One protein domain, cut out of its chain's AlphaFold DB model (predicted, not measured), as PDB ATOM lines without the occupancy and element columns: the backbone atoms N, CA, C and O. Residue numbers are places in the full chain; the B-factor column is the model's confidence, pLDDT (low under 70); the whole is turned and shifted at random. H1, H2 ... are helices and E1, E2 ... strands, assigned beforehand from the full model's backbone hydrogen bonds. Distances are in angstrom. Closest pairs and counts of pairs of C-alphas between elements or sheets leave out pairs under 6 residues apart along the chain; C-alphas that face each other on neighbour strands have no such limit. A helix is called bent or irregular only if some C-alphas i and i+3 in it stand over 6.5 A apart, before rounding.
ATOM      1  N   ALA A  11     181.668 179.121  44.110       95.69
ATOM      2  CA  ALA A  11     182.756 178.637  44.955       95.69
ATOM      3  C   ALA A  11     183.283 179.806  45.790       95.69
ATOM      4  O   ALA A  11     183.378 180.929  45.293       95.69
ATOM      5  N   VAL A  12     183.625 179.549  47.052       97.44
ATOM      6  CA  VAL A  12     184.115 180.588  47.967       97.44
ATOM      7  C   VAL A  12     185.601 180.384  48.221       97.44
ATOM      8  O   VAL A  12     185.998 179.330  48.702       97.44
ATOM      9  N   LEU A  13     186.418 181.399  47.935       98.19
ATOM     10  CA  LEU A  13     187.828 181.429  48.324       98.19
ATOM     11  C   LEU A  13     187.980 182.152  49.665       98.19
ATOM     12  O   LEU A  13     187.572 183.304  49.795       98.19
ATOM     13  N   THR A  14     188.599 181.500  50.647       98.06
ATOM     14  CA  THR A  14     188.856 182.077  51.973       98.06
ATOM     15  C   THR A  14     190.348 182.161  52.291       98.06
ATOM     16  O   THR A  14     191.173 181.414  51.756       98.06
ATOM     17  N   GLY A  15     190.698 183.096  53.171       96.38
ATOM     18  CA  GLY A  15     192.038 183.262  53.734       96.38
ATOM     19  C   GLY A  15     191.965 183.598  55.222       96.38
ATOM     20  O   GLY A  15     190.886 183.557  55.809       96.38
ATOM     21  N   ALA A  16     193.101 183.950  55.833       92.44
ATOM     22  CA  ALA A  16     193.230 184.006  57.296       92.44
ATOM     23  C   ALA A  16     192.233 184.957  57.979       92.44
ATOM     24  O   ALA A  16     191.820 184.698  59.104       92.44
ATOM     25  N   GLY A  17     191.782 185.999  57.270       94.19
ATOM     26  CA  GLY A  17     190.771 186.940  57.756       94.19
ATOM     27  C   GLY A  17     189.454 186.289  58.193       94.19
ATOM     28  O   GLY A  17     188.821 186.789  59.108       94.19
ATOM     29  N   VAL A  18     189.044 185.146  57.622       96.88
ATOM     30  CA  VAL A  18     187.813 184.465  58.084       96.88
ATOM     31  C   VAL A  18     187.977 183.847  59.479       96.88
ATOM     32  O   VAL A  18     186.980 183.589  60.145       96.88
ATOM     33  N   SER A  19     189.211 183.632  59.944       96.25
ATOM     34  CA  SER A  19     189.529 182.978  61.220       96.25
ATOM     35  C   SER A  19     189.854 183.955  62.357       96.25
ATOM     36  O   SER A  19     189.999 183.508  63.497       96.25
ATOM     37  N   THR A  20     189.880 185.271  62.103       93.69
ATOM     38  CA  THR A  20     190.182 186.291  63.127       93.69
ATOM     39  C   THR A  20     189.187 186.266  64.277       93.69
ATOM     40  O   THR A  20     189.598 186.216  65.434       93.69
ATOM     41  N   ASP A  21     187.889 186.155  63.982       94.12
ATOM     42  CA  ASP A  21     186.848 186.084  65.023       94.12
ATOM     43  C   ASP A  21     186.852 184.741  65.773       94.12
ATOM     44  O   ASP A  21     186.104 184.554  66.728       94.12
ATOM     45  N   SER A  22     187.675 183.780  65.334       94.44
ATOM     46  CA  SER A  22     187.943 182.531  66.064       94.44
ATOM     47  C   SER A  22     189.187 182.643  66.963       94.44
ATOM     48  O   SER A  22     189.600 181.658  67.570       94.44
ATOM     49  N   GLY A  23     189.808 183.825  67.045       90.75
ATOM     50  CA  GLY A  23     191.025 184.074  67.822       90.75
ATOM     51  C   GLY A  23     192.327 183.715  67.099       90.75
ATOM     52  O   GLY A  23     193.388 183.758  67.721       90.75
ATOM     53  N   ILE A  24     192.277 183.374  65.805       88.81
ATOM     54  CA  ILE A  24     193.472 183.104  64.996       88.81
ATOM     55  C   ILE A  24     193.860 184.399  64.272       88.81
ATOM     56  O   ILE A  24     193.100 184.848  63.414       88.81
ATOM     57  N   PRO A  25     195.022 185.009  64.573       85.69
ATOM     58  CA  PRO A  25     195.424 186.256  63.932       85.69
ATOM     59  C   PRO A  25     195.619 186.057  62.427       85.69
ATOM     60  O   PRO A  25     196.037 184.987  61.981       85.69
ATOM     61  N   ASP A  26     195.345 187.095  61.644       87.25
ATOM     62  CA  ASP A  26     195.648 187.089  60.220       87.25
ATOM     63  C   ASP A  26     197.116 187.473  59.949       87.25
ATOM     64  O   ASP A  26     197.961 187.493  60.846       87.25
ATOM     65  N   TYR A  27     197.453 187.671  58.672       82.25
ATOM     66  CA  TYR A  27     198.831 187.929  58.239       82.25
ATOM     67  C   TYR A  27     199.132 189.378  57.884       82.25
ATOM     68  O   TYR A  27     200.303 189.743  57.771       82.25
ATOM     69  N   ARG A  28     198.097 190.145  57.540       84.12
ATOM     70  CA  ARG A  28     198.227 191.468  56.919       84.12
ATOM     71  C   ARG A  28     197.227 192.476  57.485       84.12
ATOM     72  O   ARG A  28     197.076 193.546  56.900       84.12
ATOM     73  N   GLY A  29     196.533 192.133  58.568       80.50
ATOM     74  CA  GLY A  29     195.623 193.034  59.252       80.50
ATOM     75  C   GLY A  29     196.375 194.153  59.981       80.50
ATOM     76  O   GLY A  29     197.585 194.048  60.189       80.50
ATOM     77  N   PRO A  30     195.678 195.222  60.396       79.62
ATOM     78  CA  PRO A  30     196.289 196.362  61.087       79.62
ATOM     79  C   PRO A  30     197.069 195.968  62.349       79.62
ATOM     80  O   PRO A  30     198.114 196.546  62.635       79.62
ATOM     81  N   ASP A  31     196.591 194.939  63.052       77.31
ATOM     82  CA  ASP A  31     197.184 194.419  64.288       77.31
ATOM     83  C   ASP A  31     198.099 193.201  64.051       77.31
ATOM     84  O   ASP A  31     198.505 192.522  65.000       77.31
ATOM     85  N   SER A  32     198.415 192.887  62.787       74.25
ATOM     86  CA  SER A  32     199.299 191.772  62.451       74.25
ATOM     87  C   SER A  32     200.739 192.070  62.880       74.25
ATOM     88  O   SER A  32     201.310 193.099  62.508       74.25
ATOM     89  N   PRO A  33     201.390 191.150  63.601       70.94
ATOM     90  CA  PRO A  33     202.771 191.327  64.013       70.94
ATOM     91  C   PRO A  33     203.737 191.158  62.814       70.94
ATOM     92  O   PRO A  33     203.434 190.429  61.861       70.94
ATOM     93  N   PRO A  34     204.957 191.722  62.857       72.06
ATOM     94  CA  PRO A  34     205.960 191.507  61.812       72.06
ATOM     95  C   PRO A  34     206.358 190.029  61.680       72.06
ATOM     96  O   PRO A  34     207.005 189.467  62.557       72.06
ATOM     97  N   SER A  35     206.003 189.370  60.578       68.38
ATOM     98  CA  SER A  35     206.284 187.941  60.385       68.38
ATOM     99  C   SER A  35     207.614 187.705  59.659       68.38
ATOM    100  O   SER A  35     207.815 188.203  58.553       68.38
ATOM    101  N   ASN A  36     208.496 186.880  60.239       77.31
ATOM    102  CA  ASN A  36     209.651 186.295  59.546       77.31
ATOM    103  C   ASN A  36     209.501 184.763  59.487       77.31
ATOM    104  O   ASN A  36     210.003 184.052  60.368       77.31
ATOM    105  N   PRO A  37     208.731 184.244  58.519       80.44
ATOM    106  CA  PRO A  37     208.404 182.829  58.452       80.44
ATOM    107  C   PRO A  37     209.621 181.994  58.051       80.44
ATOM    108  O   PRO A  37     210.397 182.386  57.181       80.44
ATOM    109  N   MET A  38     209.755 180.804  58.642       83.31
ATOM    110  CA  MET A  38     210.766 179.840  58.210       83.31
ATOM    111  C   MET A  38     210.510 179.413  56.764       83.31
ATOM    112  O   MET A  38     209.386 179.046  56.414       83.31
ATOM    113  N   THR A  39     211.551 179.432  55.937       87.19
ATOM    114  CA  THR A  39     211.460 178.945  54.558       87.19
ATOM    115  C   THR A  39     211.577 177.425  54.507       87.19
ATOM    116  O   THR A  39     212.163 176.797  55.393       87.19
ATOM    117  N   ILE A  40     211.066 176.816  53.433       82.88
ATOM    118  CA  ILE A  40     211.241 175.376  53.217       82.88
ATOM    119  C   ILE A  40     212.726 175.007  53.125       82.88
ATOM    120  O   ILE A  40     213.127 173.988  53.671       82.88
ATOM    121  N   GLN A  41     213.561 175.866  52.533       86.94
ATOM    122  CA  GLN A  41     215.006 175.661  52.419       86.94
ATOM    123  C   GLN A  41     215.697 175.667  53.786       86.94
ATOM    124  O   GLN A  41     216.573 174.844  54.030       86.94
ATOM    125  N   GLN A  42     215.294 176.558  54.699       86.31
ATOM    126  CA  GLN A  42     215.792 176.536  56.078       86.31
ATOM    127  C   GLN A  42     215.376 175.245  56.784       86.31
ATOM    128  O   GLN A  42     216.193 174.603  57.442       86.31
ATOM    129  N   PHE A  43     214.114 174.846  56.619       85.31
ATOM    130  CA  PHE A  43     213.572 173.646  57.241       85.31
ATOM    131  C   PHE A  43     214.267 172.365  56.758       85.31
ATOM    132  O   PHE A  43     214.667 171.520  57.562       85.31
ATOM    133  N   THR A  44     214.444 172.196  55.452       84.56
ATOM    134  CA  THR A  44     215.091 171.000  54.894       84.56
ATOM    135  C   THR A  44     216.609 171.041  55.065       84.56
ATOM    136  O   THR A  44     217.214 170.002  55.333       84.56
ATOM    137  N   GLY A  45     217.215 172.229  55.014       84.69
ATOM    138  CA  GLY A  45     218.665 172.423  55.038       84.69
ATOM    139  C   GLY A  45     219.348 172.243  56.398       84.69
ATOM    140  O   GLY A  45     220.526 171.898  56.422       84.69
ATOM    141  N   ASP A  46     218.650 172.425  57.527       83.44
ATOM    142  CA  ASP A  46     219.268 172.315  58.861       83.44
ATOM    143  C   ASP A  46     218.357 171.627  59.890       83.44
ATOM    144  O   ASP A  46     217.199 171.998  60.105       83.44
ATOM    145  N   ALA A  47     218.916 170.654  60.612       81.50
ATOM    146  CA  ALA A  47     218.245 169.998  61.728       81.50
ATOM    147  C   ALA A  47     217.875 170.980  62.855       81.50
ATOM    148  O   ALA A  47     216.817 170.823  63.467       81.50
ATOM    149  N   ALA A  48     218.688 172.012  63.106       82.81
ATOM    150  CA  ALA A  48     218.412 173.024  64.123       82.81
ATOM    151  C   ALA A  48     217.166 173.865  63.787       82.81
ATOM    152  O   ALA A  48     216.392 174.219  64.684       82.81
ATOM    153  N   PHE A  49     216.921 174.154  62.502       84.44
ATOM    154  CA  PHE A  49     215.683 174.805  62.068       84.44
ATOM    155  C   PHE A  49     214.475 173.883  62.272       84.44
ATOM    156  O   PHE A  49     213.473 174.328  62.832       84.44
ATOM    157  N   ARG A  50     214.578 172.588  61.944       85.69
ATOM    158  CA  ARG A  50     213.488 171.619  62.189       85.69
ATOM    159  C   ARG A  50     213.143 171.469  63.658       85.69
ATOM    160  O   ARG A  50     211.973 171.494  64.021       85.69
ATOM    161  N   GLN A  51     214.157 171.358  64.507       81.50
ATOM    162  CA  GLN A  51     213.997 171.351  65.956       81.50
ATOM    163  C   GLN A  51     213.239 172.590  66.423       81.50
ATOM    164  O   GLN A  51     212.195 172.488  67.059       81.50
ATOM    165  N   ARG A  52     213.724 173.779  66.058       82.44
ATOM    166  CA  ARG A  52     213.088 175.041  66.441       82.44
ATOM    167  C   ARG A  52     211.636 175.125  65.963       82.44
ATOM    168  O   ARG A  52     210.793 175.632  66.701       82.44
ATOM    169  N   TYR A  53     211.355 174.648  64.752       84.94
ATOM    170  CA  TYR A  53     209.999 174.550  64.218       84.94
ATOM    171  C   TYR A  53     209.128 173.645  65.096       84.94
ATOM    172  O   TYR A  53     208.093 174.091  65.593       84.94
ATOM    173  N   TRP A  54     209.566 172.406  65.341       85.56
ATOM    174  CA  TRP A  54     208.777 171.415  66.068       85.56
ATOM    175  C   TRP A  54     208.600 171.758  67.544       85.56
ATOM    176  O   TRP A  54     207.492 171.600  68.044       85.56
ATOM    177  N   ALA A  55     209.609 172.319  68.217       82.94
ATOM    178  CA  ALA A  55     209.481 172.796  69.596       82.94
ATOM    179  C   ALA A  55     208.365 173.841  69.724       82.94
ATOM    180  O   ALA A  55     207.479 173.721  70.566       82.94
ATOM    181  N   ARG A  56     208.371 174.859  68.855       77.62
ATOM    182  CA  ARG A  56     207.358 175.926  68.878       77.62
ATOM    183  C   ARG A  56     205.979 175.404  68.506       77.62
ATOM    184  O   ARG A  56     205.002 175.701  69.190       77.62
ATOM    185  N   ASN A  57     205.907 174.600  67.447       84.38
ATOM    186  CA  ASN A  57     204.664 173.976  67.025       84.38
ATOM    187  C   ASN A  57     204.090 173.087  68.145       84.38
ATOM    188  O   ASN A  57     202.882 173.072  68.355       84.38
ATOM    189  N   HIS A  58     204.935 172.397  68.914       85.00
ATOM    190  CA  HIS A  58     204.520 171.556  70.036       85.00
ATOM    191  C   HIS A  58     203.959 172.331  71.234       85.00
ATOM    192  O   HIS A  58     203.076 171.827  71.917       85.00
ATOM    193  N   VAL A  59     204.378 173.574  71.459       81.12
ATOM    194  CA  VAL A  59     203.786 174.405  72.521       81.12
ATOM    195  C   VAL A  59     202.391 174.906  72.129       81.12
ATOM    196  O   VAL A  59     201.485 174.929  72.957       81.12
ATOM    197  N   GLY A  60     202.200 175.289  70.861       77.81
ATOM    198  CA  GLY A  60     200.970 175.946  70.398       77.81
ATOM    199  C   GLY A  60     199.895 175.036  69.793       77.81
ATOM    200  O   GLY A  60     198.771 175.492  69.598       77.81
ATOM    201  N   TRP A  61     200.196 173.773  69.464       82.69
ATOM    202  CA  TRP A  61     199.275 172.977  68.633       82.69
ATOM    203  C   TRP A  61     197.926 172.677  69.286       82.69
ATOM    204  O   TRP A  61     196.928 172.652  68.572       82.69
ATOM    205  N   ARG A  62     197.875 172.468  70.611       85.50
ATOM    206  CA  ARG A  62     196.609 172.194  71.315       85.50
ATOM    207  C   ARG A  62     195.649 173.371  71.193       85.50
ATOM    208  O   ARG A  62     194.484 173.161  70.915       85.50
ATOM    209  N   HIS A  63     196.156 174.602  71.276       85.06
ATOM    210  CA  HIS A  63     195.322 175.786  71.083       85.06
ATOM    211  C   HIS A  63     194.652 175.792  69.701       85.06
ATOM    212  O   HIS A  63     193.441 175.936  69.633       85.06
ATOM    213  N   MET A  64     195.411 175.540  68.625       84.75
ATOM    214  CA  MET A  64     194.854 175.398  67.267       84.75
ATOM    215  C   MET A  64     193.862 174.230  67.154       84.75
ATOM    216  O   MET A  64     192.857 174.319  66.445       84.75
ATOM    217  N   ALA A  65     194.148 173.119  67.839       89.19
ATOM    218  CA  ALA A  65     193.273 171.954  67.864       89.19
ATOM    219  C   ALA A  65     191.935 172.242  68.544       89.19
ATOM    220  O   ALA A  65     190.898 171.844  68.013       89.19
ATOM    221  N   ASP A  66     191.957 173.018  69.621       92.62
ATOM    222  CA  ASP A  66     190.785 173.359  70.420       92.62
ATOM    223  C   ASP A  66     190.013 174.568  69.854       92.62
ATOM    224  O   ASP A  66     188.869 174.800  70.243       92.62
ATOM    225  N   THR A  67     190.590 175.334  68.915       94.62
ATOM    226  CA  THR A  67     189.896 176.470  68.286       94.62
ATOM    227  C   THR A  67     188.612 176.017  67.593       94.62
ATOM    228  O   THR A  67     188.614 175.088  66.774       94.62
ATOM    229  N   LEU A  68     187.514 176.708  67.900       97.81
ATOM    230  CA  LEU A  68     186.194 176.464  67.330       97.81
ATOM    231  C   LEU A  68     185.912 177.417  66.162       97.81
ATOM    232  O   LEU A  68     186.399 178.548  66.168       97.81
ATOM    233  N   PRO A  69     185.102 176.997  65.176       98.50
ATOM    234  CA  PRO A  69     184.679 177.878  64.097       98.50
ATOM    235  C   PRO A  69     183.868 179.069  64.625       98.50
ATOM    236  O   PRO A  69     183.126 178.952  65.603       98.50
ATOM    237  N   ASN A  70     183.944 180.204  63.937       98.50
ATOM    238  CA  ASN A  70     183.083 181.369  64.175       98.50
ATOM    239  C   ASN A  70     181.816 181.352  63.290       98.50
ATOM    240  O   ASN A  70     181.527 180.381  62.583       98.50
ATOM    241  N   ALA A  71     181.039 182.439  63.344       98.56
ATOM    242  CA  ALA A  71     179.810 182.589  62.569       98.56
ATOM    243  C   ALA A  71     180.044 182.570  61.049       98.56
ATOM    244  O   ALA A  71     179.219 182.011  60.333       98.56
ATOM    245  N   GLY A  72     181.168 183.104  60.558       98.25
ATOM    246  CA  GLY A  72     181.499 183.106  59.130       98.25
ATOM    247  C   GLY A  72     181.680 181.697  58.564       98.25
ATOM    248  O   GLY A  72     181.113 181.367  57.525       98.25
ATOM    249  N   HIS A  73     182.388 180.830  59.290       98.75
ATOM    250  CA  HIS A  73     182.540 179.423  58.908       98.75
ATOM    251  C   HIS A  73     181.197 178.684  58.915       98.75
ATOM    252  O   HIS A  73     180.859 178.001  57.951       98.75
ATOM    253  N   ARG A  74     180.396 178.861  59.977       98.75
ATOM    254  CA  ARG A  74     179.061 178.245  60.083       98.75
ATOM    255  C   ARG A  74     178.109 178.721  58.990       98.75
ATOM    256  O   ARG A  74     177.335 177.924  58.475       98.75
ATOM    257  N   ALA A  75     178.176 179.997  58.613       98.25
ATOM    258  CA  ALA A  75     177.377 180.539  57.523       98.25
ATOM    259  C   ALA A  75     177.747 179.890  56.182       98.25
ATOM    260  O   ALA A  75     176.856 179.526  55.421       98.25
ATOM    261  N   LEU A  76     179.039 179.687  55.905       98.12
ATOM    262  CA  LEU A  76     179.479 178.995  54.690       98.12
ATOM    263  C   LEU A  76     179.057 177.524  54.669       98.12
ATOM    264  O   LEU A  76     178.600 177.056  53.631       98.12
ATOM    265  N   ALA A  77     179.133 176.829  55.805       98.56
ATOM    266  CA  ALA A  77     178.612 175.470  55.930       98.56
ATOM    267  C   ALA A  77     177.093 175.416  55.676       98.56
ATOM    268  O   ALA A  77     176.633 174.587  54.900       98.56
ATOM    269  N   ALA A  78     176.317 176.346  56.244       98.25
ATOM    270  CA  ALA A  78     174.873 176.422  56.016       98.25
ATOM    271  C   ALA A  78     174.514 176.747  54.553       98.25
ATOM    272  O   ALA A  78     173.562 176.194  54.006       98.25
ATOM    273  N   LEU A  79     175.282 177.623  53.897       96.75
ATOM    274  CA  LEU A  79     175.102 177.937  52.478       96.75
ATOM    275  C   LEU A  79     175.460 176.757  51.569       96.75
ATOM    276  O   LEU A  79     174.841 176.594  50.517       96.75
ATOM    277  N   GLU A  80     176.444 175.945  51.953       97.44
ATOM    278  CA  GLU A  80     176.744 174.687  51.270       97.44
ATOM    279  C   GLU A  80     175.606 173.675  51.448       97.44
ATOM    280  O   GLU A  80     175.166 173.068  50.472       97.44
ATOM    281  N   ASP A  81     175.072 173.545  52.663       97.38
ATOM    282  CA  ASP A  81     173.938 172.664  52.959       97.38
ATOM    283  C   ASP A  81     172.685 173.042  52.163       97.38
ATOM    284  O   ASP A  81     171.995 172.181  51.617       97.38
ATOM    285  N   ALA A  82     172.442 174.342  52.004       95.94
ATOM    286  CA  ALA A  82     171.370 174.878  51.174       95.94
ATOM    287  C   ALA A  82     171.661 174.813  49.659       95.94
ATOM    288  O   ALA A  82     170.893 175.361  48.869       95.94
ATOM    289  N   SER A  83     172.765 174.185  49.230       93.88
ATOM    290  CA  SER A  83     173.208 174.095  47.827       93.88
ATOM    291  C   SER A  83     173.431 175.449  47.132       93.88
ATOM    292  O   SER A  83     173.482 175.524  45.904       93.88
ATOM    293  N   VAL A  84     173.596 176.528  47.904       94.75
ATOM    294  CA  VAL A  84     173.908 177.871  47.391       94.75
ATOM    295  C   VAL A  84     175.397 177.968  47.062       94.75
ATOM    296  O   VAL A  84     175.780 178.466  46.003       94.75
ATOM    297  N   VAL A  85     176.248 177.467  47.958       95.75
ATOM    298  CA  VAL A  85     177.695 177.361  47.750       95.75
ATOM    299  C   VAL A  85     178.029 175.927  47.350       95.75
ATOM    300  O   VAL A  85     177.663 174.975  48.022       95.75
ATOM    301  N   THR A  86     178.742 175.762  46.240       96.50
ATOM    302  CA  THR A  86     179.196 174.453  45.750       96.50
ATOM    303  C   THR A  86     180.350 173.896  46.584       96.50
ATOM    304  O   THR A  86     180.528 172.684  46.649       96.50
ATOM    305  N   GLY A  87     181.166 174.765  47.181       97.00
ATOM    306  CA  GLY A  87     182.282 174.374  48.034       97.00
ATOM    307  C   GLY A  87     183.172 175.551  48.420       97.00
ATOM    308  O   GLY A  87     183.029 176.672  47.913       97.00
ATOM    309  N   VAL A  88     184.112 175.269  49.316       98.50
ATOM    310  CA  VAL A  88     185.069 176.231  49.858       98.50
ATOM    311  C   VAL A  88     186.477 175.859  49.414       98.50
ATOM    312  O   VAL A  88     186.948 174.748  49.627       98.50
ATOM    313  N   ILE A  89     187.186 176.817  48.837       98.44
ATOM    314  CA  ILE A  89     188.629 176.757  48.629       98.44
ATOM    315  C   ILE A  89     189.249 177.609  49.734       98.44
ATOM    316  O   ILE A  89     188.877 178.768  49.914       98.44
ATOM    317  N   THR A  90     190.180 177.068  50.510       98.06
ATOM    318  CA  THR A  90     190.791 177.805  51.617       98.06
ATOM    319  C   THR A  90     192.307 177.813  51.532       98.06
ATOM    320  O   THR A  90     192.951 176.818  51.213       98.06
ATOM    321  N   GLN A  91     192.888 178.977  51.814       96.38
ATOM    322  CA  GLN A  91     194.321 179.128  52.076       96.38
ATOM    323  C   GLN A  91     194.667 178.837  53.541       96.38
ATOM    324  O   GLN A  91     195.849 178.824  53.903       96.38
ATOM    325  N   ASN A  92     193.656 178.679  54.395       95.44
ATOM    326  CA  ASN A  92     193.857 178.400  55.802       95.44
ATOM    327  C   ASN A  92     194.233 176.941  55.978       95.44
ATOM    328  O   ASN A  92     193.914 176.086  55.162       95.44
ATOM    329  N   VAL A  93     194.929 176.673  57.071       93.69
ATOM    330  CA  VAL A  93     195.393 175.327  57.393       93.69
ATOM    331  C   VAL A  93     194.767 174.814  58.680       93.69
ATOM    332  O   VAL A  93     195.193 173.767  59.136       93.69
ATOM    333  N   ASP A  94     193.823 175.566  59.264       94.44
ATOM    334  CA  ASP A  94     193.280 175.481  60.633       94.44
ATOM    335  C   ASP A  94     192.111 174.491  60.815       94.44
ATOM    336  O   ASP A  94     191.725 174.201  61.950       94.44
ATOM    337  N   LEU A  95     191.589 173.937  59.714       95.31
ATOM    338  CA  LEU A  95     190.425 173.043  59.657       95.31
ATOM    339  C   LEU A  95     189.096 173.648  60.135       95.31
ATOM    340  O   LEU A  95     188.143 172.901  60.364       95.31
ATOM    341  N   LEU A  96     188.982 174.970  60.288       98.12
ATOM    342  CA  LEU A  96     187.765 175.567  60.844       98.12
ATOM    343  C   LEU A  96     186.542 175.400  59.925       98.12
ATOM    344  O   LEU A  96     185.439 175.231  60.437       98.12
ATOM    345  N   HIS A  97     186.715 175.350  58.598       98.44
ATOM    346  CA  HIS A  97     185.619 175.023  57.664       98.44
ATOM    347  C   HIS A  97     185.090 173.604  57.877       98.44
ATOM    348  O   HIS A  97     183.890 173.408  58.056       98.44
ATOM    349  N   THR A  98     185.985 172.616  57.952       97.44
ATOM    350  CA  THR A  98     185.610 171.223  58.232       97.44
ATOM    351  C   THR A  98     184.946 171.094  59.604       97.44
ATOM    352  O   THR A  98     183.904 170.458  59.723       97.44
ATOM    353  N   LYS A  99     185.490 171.751  60.638       97.75
ATOM    354  CA  LYS A  99     184.887 171.781  61.983       97.75
ATOM    355  C   LYS A  99     183.510 172.453  62.007       97.75
ATOM    356  O   LYS A  99     182.704 172.130  62.871       97.75
ATOM    357  N   ALA A 100     183.240 173.390  61.097       98.44
ATOM    358  CA  ALA A 100     181.937 174.041  60.970       98.44
ATOM    359  C   ALA A 100     180.891 173.190  60.237       98.44
ATOM    360  O   ALA A 100     179.719 173.560  60.251       98.44
ATOM    361  N   GLY A 101     181.297 172.074  59.624       98.25
ATOM    362  CA  GLY A 101     180.414 171.170  58.886       98.25
ATOM    363  C   GLY A 101     180.498 171.297  57.365       98.25
ATOM    364  O   GLY A 101     179.749 170.604  56.681       98.25
ATOM    365  N   SER A 102     181.399 172.126  56.821       98.38
ATOM    366  CA  SER A 102     181.615 172.159  55.373       98.38
ATOM    367  C   SER A 102     182.163 170.823  54.871       98.38
ATOM    368  O   SER A 102     183.091 170.265  55.464       98.38
ATOM    369  N   ARG A 103     181.607 170.314  53.767       97.31
ATOM    370  CA  ARG A 103     181.929 168.982  53.224       97.31
ATOM    371  C   ARG A 103     182.886 169.049  52.042       97.31
ATOM    372  O   ARG A 103     183.809 168.244  51.961       97.31
ATOM    373  N   ASN A 104     182.691 170.005  51.142       97.69
ATOM    374  CA  ASN A 104     183.513 170.205  49.960       97.69
ATOM    375  C   ASN A 104     184.535 171.320  50.209       97.69
ATOM    376  O   ASN A 104     184.325 172.476  49.832       97.69
ATOM    377  N   VAL A 105     185.635 170.962  50.876       98.06
ATOM    378  CA  VAL A 105     186.722 171.885  51.233       98.06
ATOM    379  C   VAL A 105     188.010 171.507  50.501       98.06
ATOM    380  O   VAL A 105     188.465 170.368  50.574       98.06
ATOM    381  N   ILE A 106     188.618 172.476  49.815       97.50
ATOM    382  CA  ILE A 106     189.931 172.350  49.174       97.50
ATOM    383  C   ILE A 106     190.952 173.173  49.965       97.50
ATOM    384  O   ILE A 106     190.941 174.404  49.909       97.50
ATOM    385  N   ASP A 107     191.864 172.489  50.657       95.12
ATOM    386  CA  ASP A 107     192.952 173.096  51.433       95.12
ATOM    387  C   ASP A 107     194.177 173.394  50.547       95.12
ATOM    388  O   ASP A 107     195.051 172.542  50.356       95.12
ATOM    389  N   LEU A 108     194.289 174.617  50.018       93.31
ATOM    390  CA  LEU A 108     195.375 175.007  49.102       93.31
ATOM    391  C   LEU A 108     196.770 174.905  49.730       93.31
ATOM    392  O   LEU A 108     197.746 174.623  49.041       93.31
ATOM    393  N   HIS A 109     196.869 175.148  51.036       91.88
ATOM    394  CA  HIS A 109     198.128 175.090  51.785       91.88
ATOM    395  C   HIS A 109     198.231 173.843  52.672       91.88
ATOM    396  O   HIS A 109     199.053 173.804  53.591       91.88
ATOM    397  N   GLY A 110     197.396 172.835  52.404       90.56
ATOM    398  CA  GLY A 110     197.283 171.637  53.220       90.56
ATOM    399  C   GLY A 110     196.671 171.906  54.596       90.56
ATOM    400  O   GLY A 110     196.032 172.922  54.840       90.56
ATOM    401  N   THR A 111     196.885 170.972  55.519       88.94
ATOM    402  CA  THR A 111     196.282 170.992  56.858       88.94
ATOM    403  C   THR A 111     197.331 170.862  57.953       88.94
ATOM    404  O   THR A 111     198.304 170.110  57.810       88.94
ATOM    405  N   TYR A 112     197.121 171.575  59.067       87.81
ATOM    406  CA  TYR A 112     197.953 171.465  60.268       87.81
ATOM    407  C   TYR A 112     197.817 170.095  60.950       87.81
ATOM    408  O   TYR A 112     198.728 169.673  61.662       87.81
ATOM    409  N   ALA A 113     196.691 169.401  60.750       90.06
ATOM    410  CA  ALA A 113     196.382 168.153  61.445       90.06
ATOM    411  C   ALA A 113     197.117 166.935  60.873       90.06
ATOM    412  O   ALA A 113     197.088 165.863  61.481       90.06
ATOM    413  N   ARG A 114     197.787 167.092  59.727       89.06
ATOM    414  CA  ARG A 114     198.550 166.036  59.068       89.06
ATOM    415  C   ARG A 114     200.022 166.401  58.978       89.06
ATOM    416  O   ARG A 114     200.425 167.540  58.740       89.06
ATOM    417  N   VAL A 115     200.827 165.374  59.165       89.50
ATOM    418  CA  VAL A 115     202.273 165.433  59.165       89.50
ATOM    419  C   VAL A 115     202.785 164.406  58.162       89.50
ATOM    420  O   VAL A 115     202.274 163.291  58.129       89.50
ATOM    421  N   ILE A 116     203.775 164.772  57.350       85.62
ATOM    422  CA  ILE A 116     204.363 163.938  56.299       85.62
ATOM    423  C   ILE A 116     205.873 163.775  56.505       85.62
ATOM    424  O   ILE A 116     206.598 164.731  56.784       85.62
ATOM    425  N   CYS A 117     206.371 162.553  56.352       83.62
ATOM    426  CA  CYS A 117     207.801 162.292  56.245       83.62
ATOM    427  C   CYS A 117     208.303 162.738  54.867       83.62
ATOM    428  O   CYS A 117     207.816 162.255  53.846       83.62
ATOM    429  N   LEU A 118     209.310 163.615  54.822       82.50
ATOM    430  CA  LEU A 118     209.837 164.126  53.552       82.50
ATOM    431  C   LEU A 118     210.674 163.111  52.757       82.50
ATOM    432  O   LEU A 118     210.990 163.384  51.605       82.50
ATOM    433  N   SER A 119     211.036 161.961  53.334       82.44
ATOM    434  CA  SER A 119     211.812 160.939  52.613       82.44
ATOM    435  C   SER A 119     210.973 159.813  52.032       82.44
ATOM    436  O   SER A 119     211.308 159.327  50.960       82.44
ATOM    437  N   CYS A 120     209.906 159.386  52.711       81.00
ATOM    438  CA  CYS A 120     209.084 158.258  52.255       81.00
ATOM    439  C   CYS A 120     207.613 158.614  52.013       81.00
ATOM    440  O   CYS A 120     206.843 157.761  51.585       81.00
ATOM    441  N   GLY A 121     207.192 159.844  52.319       84.06
ATOM    442  CA  GLY A 121     205.807 160.283  52.145       84.06
ATOM    443  C   GLY A 121     204.818 159.704  53.161       84.06
ATOM    444  O   GLY A 121     203.637 160.036  53.098       84.06
ATOM    445  N   HIS A 122     205.264 158.878  54.114       86.69
ATOM    446  CA  HIS A 122     204.389 158.360  55.166       86.69
ATOM    447  C   HIS A 122     203.757 159.507  55.959       86.69
ATOM    448  O   HIS A 122     204.436 160.483  56.293       86.69
ATOM    449  N   THR A 123     202.468 159.376  56.277       85.56
ATOM    450  CA  THR A 123     201.717 160.414  56.985       85.56
ATOM    451  C   THR A 123     201.232 159.938  58.345       85.56
ATOM    452  O   THR A 123     200.812 158.797  58.501       85.56
ATOM    453  N   VAL A 124     201.279 160.839  59.324       86.81
ATOM    454  CA  VAL A 124     200.729 160.641  60.669       86.81
ATOM    455  C   VAL A 124     199.862 161.836  61.051       86.81
ATOM    456  O   VAL A 124     199.995 162.929  60.487       86.81
ATOM    457  N   SER A 125     198.965 161.646  62.017       92.50
ATOM    458  CA  SER A 125     198.211 162.764  62.577       92.50
ATOM    459  C   SER A 125     199.124 163.652  63.424       92.50
ATOM    460  O   SER A 125     200.106 163.204  64.027       92.50
ATOM    461  N   ARG A 126     198.781 164.937  63.516       90.38
ATOM    462  CA  ARG A 126     199.494 165.872  64.386       90.38
ATOM    463  C   ARG A 126     199.398 165.470  65.859       90.38
ATOM    464  O   ARG A 126     200.354 165.709  66.595       90.38
ATOM    465  N   ALA A 127     198.285 164.862  66.270       91.19
ATOM    466  CA  ALA A 127     198.087 164.340  67.620       91.19
ATOM    467  C   ALA A 127     199.051 163.180  67.929       91.19
ATOM    468  O   ALA A 127     199.757 163.243  68.929       91.19
ATOM    469  N   ALA A 128     199.195 162.210  67.017       89.88
ATOM    470  CA  ALA A 128     200.128 161.092  67.189       89.88
ATOM    471  C   ALA A 128     201.588 161.567  67.300       89.88
ATOM    472  O   ALA A 128     202.352 161.079  68.130       89.88
ATOM    473  N   LEU A 129     201.981 162.575  66.510       87.00
ATOM    474  CA  LEU A 129     203.299 163.194  66.672       87.00
ATOM    475  C   LEU A 129     203.441 163.897  68.033       87.00
ATOM    476  O   LEU A 129     204.530 163.916  68.598       87.00
ATOM    477  N   ALA A 130     202.370 164.498  68.565       87.25
ATOM    478  CA  ALA A 130     202.417 165.147  69.872       87.25
ATOM    479  C   ALA A 130     202.740 164.146  70.983       87.25
ATOM    480  O   ALA A 130     203.642 164.411  71.769       87.25
ATOM    481  N   GLU A 131     202.058 163.002  71.001       88.31
ATOM    482  CA  GLU A 131     202.282 161.932  71.980       88.31
ATOM    483  C   GLU A 131     203.727 161.425  71.932       88.31
ATOM    484  O   GLU A 131     204.380 161.293  72.966       88.31
ATOM    485  N   GLN A 132     204.274 161.227  70.728       85.44
ATOM    486  CA  GLN A 132     205.677 160.840  70.551       85.44
ATOM    487  C   GLN A 132     206.637 161.904  71.093       85.44
ATOM    488  O   GLN A 132     207.590 161.583  71.800       85.44
ATOM    489  N   LEU A 133     206.390 163.180  70.779       82.81
ATOM    490  CA  LEU A 133     207.215 164.280  71.274       82.81
ATOM    491  C   LEU A 133     207.144 164.403  72.801       82.81
ATOM    492  O   LEU A 133     208.179 164.664  73.410       82.81
ATOM    493  N   GLU A 134     205.980 164.187  73.417       84.44
ATOM    494  CA  GLU A 134     205.810 164.183  74.877       84.44
ATOM    495  C   GLU A 134     206.565 163.009  75.518       84.44
ATOM    496  O   GLU A 134     207.353 163.223  76.440       84.44
ATOM    497  N   ALA A 135     206.423 161.794  74.977       83.00
ATOM    498  CA  ALA A 135     207.120 160.602  75.464       83.00
ATOM    499  C   ALA A 135     208.652 160.724  75.371       83.00
ATOM    500  O   ALA A 135     209.377 160.272  76.256       83.00
ATOM    501  N   LEU A 136     209.158 161.374  74.319       81.19
ATOM    502  CA  LEU A 136     210.588 161.633  74.130       81.19
ATOM    503  C   LEU A 136     211.108 162.815  74.969       81.19
ATOM    504  O   LEU A 136     212.322 163.012  75.062       81.19
ATOM    505  N   ASN A 137     210.216 163.612  75.566       78.19
ATOM    506  CA  ASN A 137     210.553 164.806  76.344       78.19
ATOM    507  C   ASN A 137     209.789 164.891  77.677       78.19
ATOM    508  O   ASN A 137     209.151 165.918  77.947       78.19
ATOM    509  N   PRO A 138     209.896 163.872  78.549       73.19
ATOM    510  CA  PRO A 138     209.104 163.783  79.778       73.19
ATOM    511  C   PRO A 138     209.296 165.004  80.691       73.19
ATOM    512  O   PRO A 138     208.329 165.544  81.223       73.19
ATOM    513  N   ASP A 139     210.519 165.529  80.769       67.69
ATOM    514  CA  ASP A 139     210.879 166.658  81.637       67.69
ATOM    515  C   ASP A 139     210.317 168.013  81.155       67.69
ATOM    516  O   ASP A 139     210.188 168.958  81.934       67.69
ATOM    517  N   THR A 170     217.787 161.926  65.112       36.06
ATOM    518  CA  THR A 170     217.195 160.580  65.240       36.06
ATOM    519  C   THR A 170     215.809 160.528  65.896       36.06
ATOM    520  O   THR A 170     215.206 159.467  65.932       36.06
ATOM    521  N   ALA A 171     215.276 161.635  66.423       36.84
ATOM    522  CA  ALA A 171     214.087 161.587  67.291       36.84
ATOM    523  C   ALA A 171     212.807 162.202  66.694       36.84
ATOM    524  O   ALA A 171     211.777 162.280  67.354       36.84
ATOM    525  N   CYS A 172     212.856 162.628  65.435       37.91
ATOM    526  CA  CYS A 172     211.677 162.959  64.639       37.91
ATOM    527  C   CYS A 172     211.585 161.941  63.502       37.91
ATOM    528  O   CYS A 172     211.582 162.320  62.339       37.91
ATOM    529  N   ALA A 173     211.617 160.652  63.827       41.06
ATOM    530  CA  ALA A 173     211.439 159.584  62.858       41.06
ATOM    531  C   ALA A 173     209.965 159.178  62.847       41.06
ATOM    532  O   ALA A 173     209.403 158.885  63.899       41.06
ATOM    533  N   ALA A 174     209.333 159.137  61.672       39.84
ATOM    534  CA  ALA A 174     208.054 158.449  61.551       39.84
ATOM    535  C   ALA A 174     208.283 156.948  61.836       39.84
ATOM    536  O   ALA A 174     209.190 156.373  61.229       39.84
ATOM    537  N   PRO A 175     207.496 156.297  62.713       43.09
ATOM    538  CA  PRO A 175     207.769 154.934  63.193       43.09
ATOM    539  C   PRO A 175     207.783 153.858  62.092       43.09
ATOM    540  O   PRO A 175     208.337 152.785  62.299       43.09
ATOM    541  N   ALA A 176     207.226 154.148  60.912       50.47
ATOM    542  CA  ALA A 176     207.214 153.256  59.750       50.47
ATOM    543  C   ALA A 176     208.281 153.587  58.684       50.47
ATOM    544  O   ALA A 176     208.295 152.979  57.615       50.47
ATOM    545  N   CYS A 177     209.156 154.570  58.918       48.94
ATOM    546  CA  CYS A 177     210.192 154.938  57.956       48.94
ATOM    547  C   CYS A 177     211.467 154.126  58.209       48.94
ATOM    548  O   CYS A 177     212.116 154.278  59.242       48.94
ATOM    549  N   SER A 178     211.876 153.327  57.223       47.47
ATOM    550  CA  SER A 178     213.129 152.555  57.219       47.47
ATOM    551  C   SER A 178     214.398 153.420  57.286       47.47
ATOM    552  O   SER A 178     215.494 152.887  57.445       47.47
ATOM    553  N   ASN A 179     214.266 154.749  57.203       45.41
ATOM    554  CA  ASN A 179     215.360 155.703  57.354       45.41
ATOM    555  C   ASN A 179     214.972 156.835  58.342       45.41
ATOM    556  O   ASN A 179     214.366 157.834  57.935       45.41
ATOM    557  N   PRO A 180     215.260 156.689  59.652       41.25
ATOM    558  CA  PRO A 180     214.740 157.546  60.730       41.25
ATOM    559  C   PRO A 180     215.370 158.949  60.815       41.25
ATOM    560  O   PRO A 180     214.955 159.767  61.628       41.25
ATOM    561  N   THR A 181     216.361 159.260  59.976       40.31
ATOM    562  CA  THR A 181     217.016 160.582  59.896       40.31
ATOM    563  C   THR A 181     216.246 161.593  59.040       40.31
ATOM    564  O   THR A 181     216.670 162.739  58.855       40.31
ATOM    565  N   SER A 182     215.099 161.179  58.507       40.12
ATOM    566  CA  SER A 182     214.317 161.937  57.547       40.12
ATOM    567  C   SER A 182     213.377 162.939  58.211       40.12
ATOM    568  O   SER A 182     212.447 162.612  58.943       40.12
ATOM    569  N   SER A 183     213.637 164.207  57.919       51.62
ATOM    570  CA  SER A 183     212.867 165.375  58.330       51.62
ATOM    571  C   SER A 183     211.354 165.189  58.176       51.62
ATOM    572  O   SER A 183     210.833 165.125  57.064       51.62
ATOM    573  N   ILE A 184     210.638 165.160  59.295       49.41
ATOM    574  CA  ILE A 184     209.180 165.273  59.328       49.41
ATOM    575  C   ILE A 184     208.806 166.714  58.977       49.41
ATOM    576  O   ILE A 184     209.333 167.615  59.621       49.41
ATOM    577  N   SER A 185     207.892 166.933  58.029       45.72
ATOM    578  CA  SER A 185     207.260 168.227  57.730       45.72
ATOM    579  C   SER A 185     205.780 168.178  58.088       45.72
ATOM    580  O   SER A 185     205.110 167.181  57.839       45.72
ATOM    581  N   ALA A 186     205.220 169.256  58.628       45.81
ATOM    582  CA  ALA A 186     203.772 169.417  58.561       45.81
ATOM    583  C   ALA A 186     203.373 169.635  57.090       45.81
ATOM    584  O   ALA A 186     204.122 170.267  56.340       45.81
ATOM    585  N   THR A 187     202.206 169.140  56.663       41.09
ATOM    586  CA  THR A 187     201.662 169.463  55.325       41.09
ATOM    587  C   THR A 187     201.217 170.920  55.194       41.09
ATOM    588  O   THR A 187     200.804 171.334  54.120       41.09
TER     589      THR A 187
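AT A GLANCE: This is residues 11 to 139 and 170 to 187 of the 213 residues of the protein "Sir2 family protein" of Mycobacterium intracellulare (UniProt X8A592). The model has two lobes set end to end: one is a small parallel sheet, E1, E2 and E3, with H4 over one face and the other face bare, and H1 and H5 on H4's side; the other is a small antiparallel sheet, E5, E4 and E6, with the helices H2, H3 and H6 round it. The kinked helix H3 and the link from E3 to E4 bridge the lobes, and a second, long loop, residues 23 to 39, also runs from the first lobe to the second. The printed part has 147 residues with six named helices and six named strands, in the order E1 H1 H2 H3 H4 E2 H5 E3 E4 E5 H6 E6, and its class is mixed, helices and strands. The whole is compact, with a radius of gyration of the C-alphas of 17.0 A and spans of 49 by 34 by 30 A.

IN THESE COORDINATES: In the parallel sheet, E1 is residues 11 to 14, 9.9 A long, beginning at C-alpha 11 (182.756, 178.637, 44.955); E2 is residues 85 to 90, 13.7 A; E3 is residues 105 to 107, 6.3 A. Of the helices, H1 is residues 16 to 22, 10.3 A, H4 is residues 71 to 81, 15.0 A, and H5 is residues 96 to 100, 6.0 A. In the antiparallel sheet, E4 is residues 114 to 117, 10.4 A, E5 residues 123 to 125, 7.0 A, and E6 residues 184 to 186, 6.9 A, ending at C-alpha 186 (203.772, 169.417, 58.561). H2 is residues 40 to 45, 8.2 A, and H6 residues 126 to 135, 14.4 A. H3, residues 47 to 66, is the longest helix at 29.0 A, from C-alpha 47 (218.245, 169.998, 61.728) on, with a kink of 47 degrees near residue 60. H1 and H3 are irregular: C-alphas 18 and 21 are 7.2 A apart, and C-alphas 59 and 62 are 7.6 A apart.

HOW THE PARTS SIT: E2 is the inner strand between E1 and E3. E1 and E2 are parallel at 28 degrees, with N 14 and O 89 at 2.8 A; E2 and E3 are parallel at 17 degrees, with N 106 and O 88 at 2.8 A. E1 and E2 with H1 to H4 between them, and E2, H5, E3, are strand-helix-strand units, parallel neighbour strands with helices between; the crossover of the second is right-handed. H4 is on this sheet at a height of 9.6 A, over E2 and, only just, over E1, on which 3 of its C-alphas fall; it runs along the strands, at 24 degrees to E2 on the local plane. H4 and H5 touch, the closest C-alphas being those of Arg 74 and Ala 100, 5.2 A apart. H5 only grazes the sheet, with residues 96 to 98. H1 is close to H4 but not clearly touching, the closest C-alphas being those of Val 18 and Gly 72, 6.5 A apart. In the other sheet E4 is the inner strand. E4 and E5 are an antiparallel hairpin at 145 degrees, with N 115 and O 124 at 2.9 A; E4 and E6 are antiparallel at 151 degrees, with N 116 and O 185 at 2.8 A. H3, with residues 50 to 57, and H6, with residues 126 to 129, only graze this sheet, as does H2, only just on it with 5 pairs of C-alphas within 10 A. H2 and H3 touch only at the corner, the closest C-alphas being those of Phe 43 and Arg 50, 5.3 A apart. H3 and H6 are close but not clearly touching, at a steep tilt of 65 degrees, opposite ways, with the C-alphas of His 58 and Ala 130 closest at 6.7 A. Every O i to N i+4 pair is within hydrogen-bond range in H2, H4, H5 and H6; in H3 it is 14 of 16, and in H1 0 of 3, beside 2 of 4 O i to N i+3 pairs.

THE WHOLE: The two C-alphas farthest apart are those of Val 84 and Asp 139, 51.6 A. Residues 140 to 169 are not printed, and C-alphas 139 and 170 are 18.6 A apart across the cut, which lies in the link from H6 to E6. The link from H1 to H2 is long, with 17 residues. The mean pLDDT of the printed part is 83.7; residue 35, residue 139 and residues 170 to 187 are under 70, and E6 has a mean of 47.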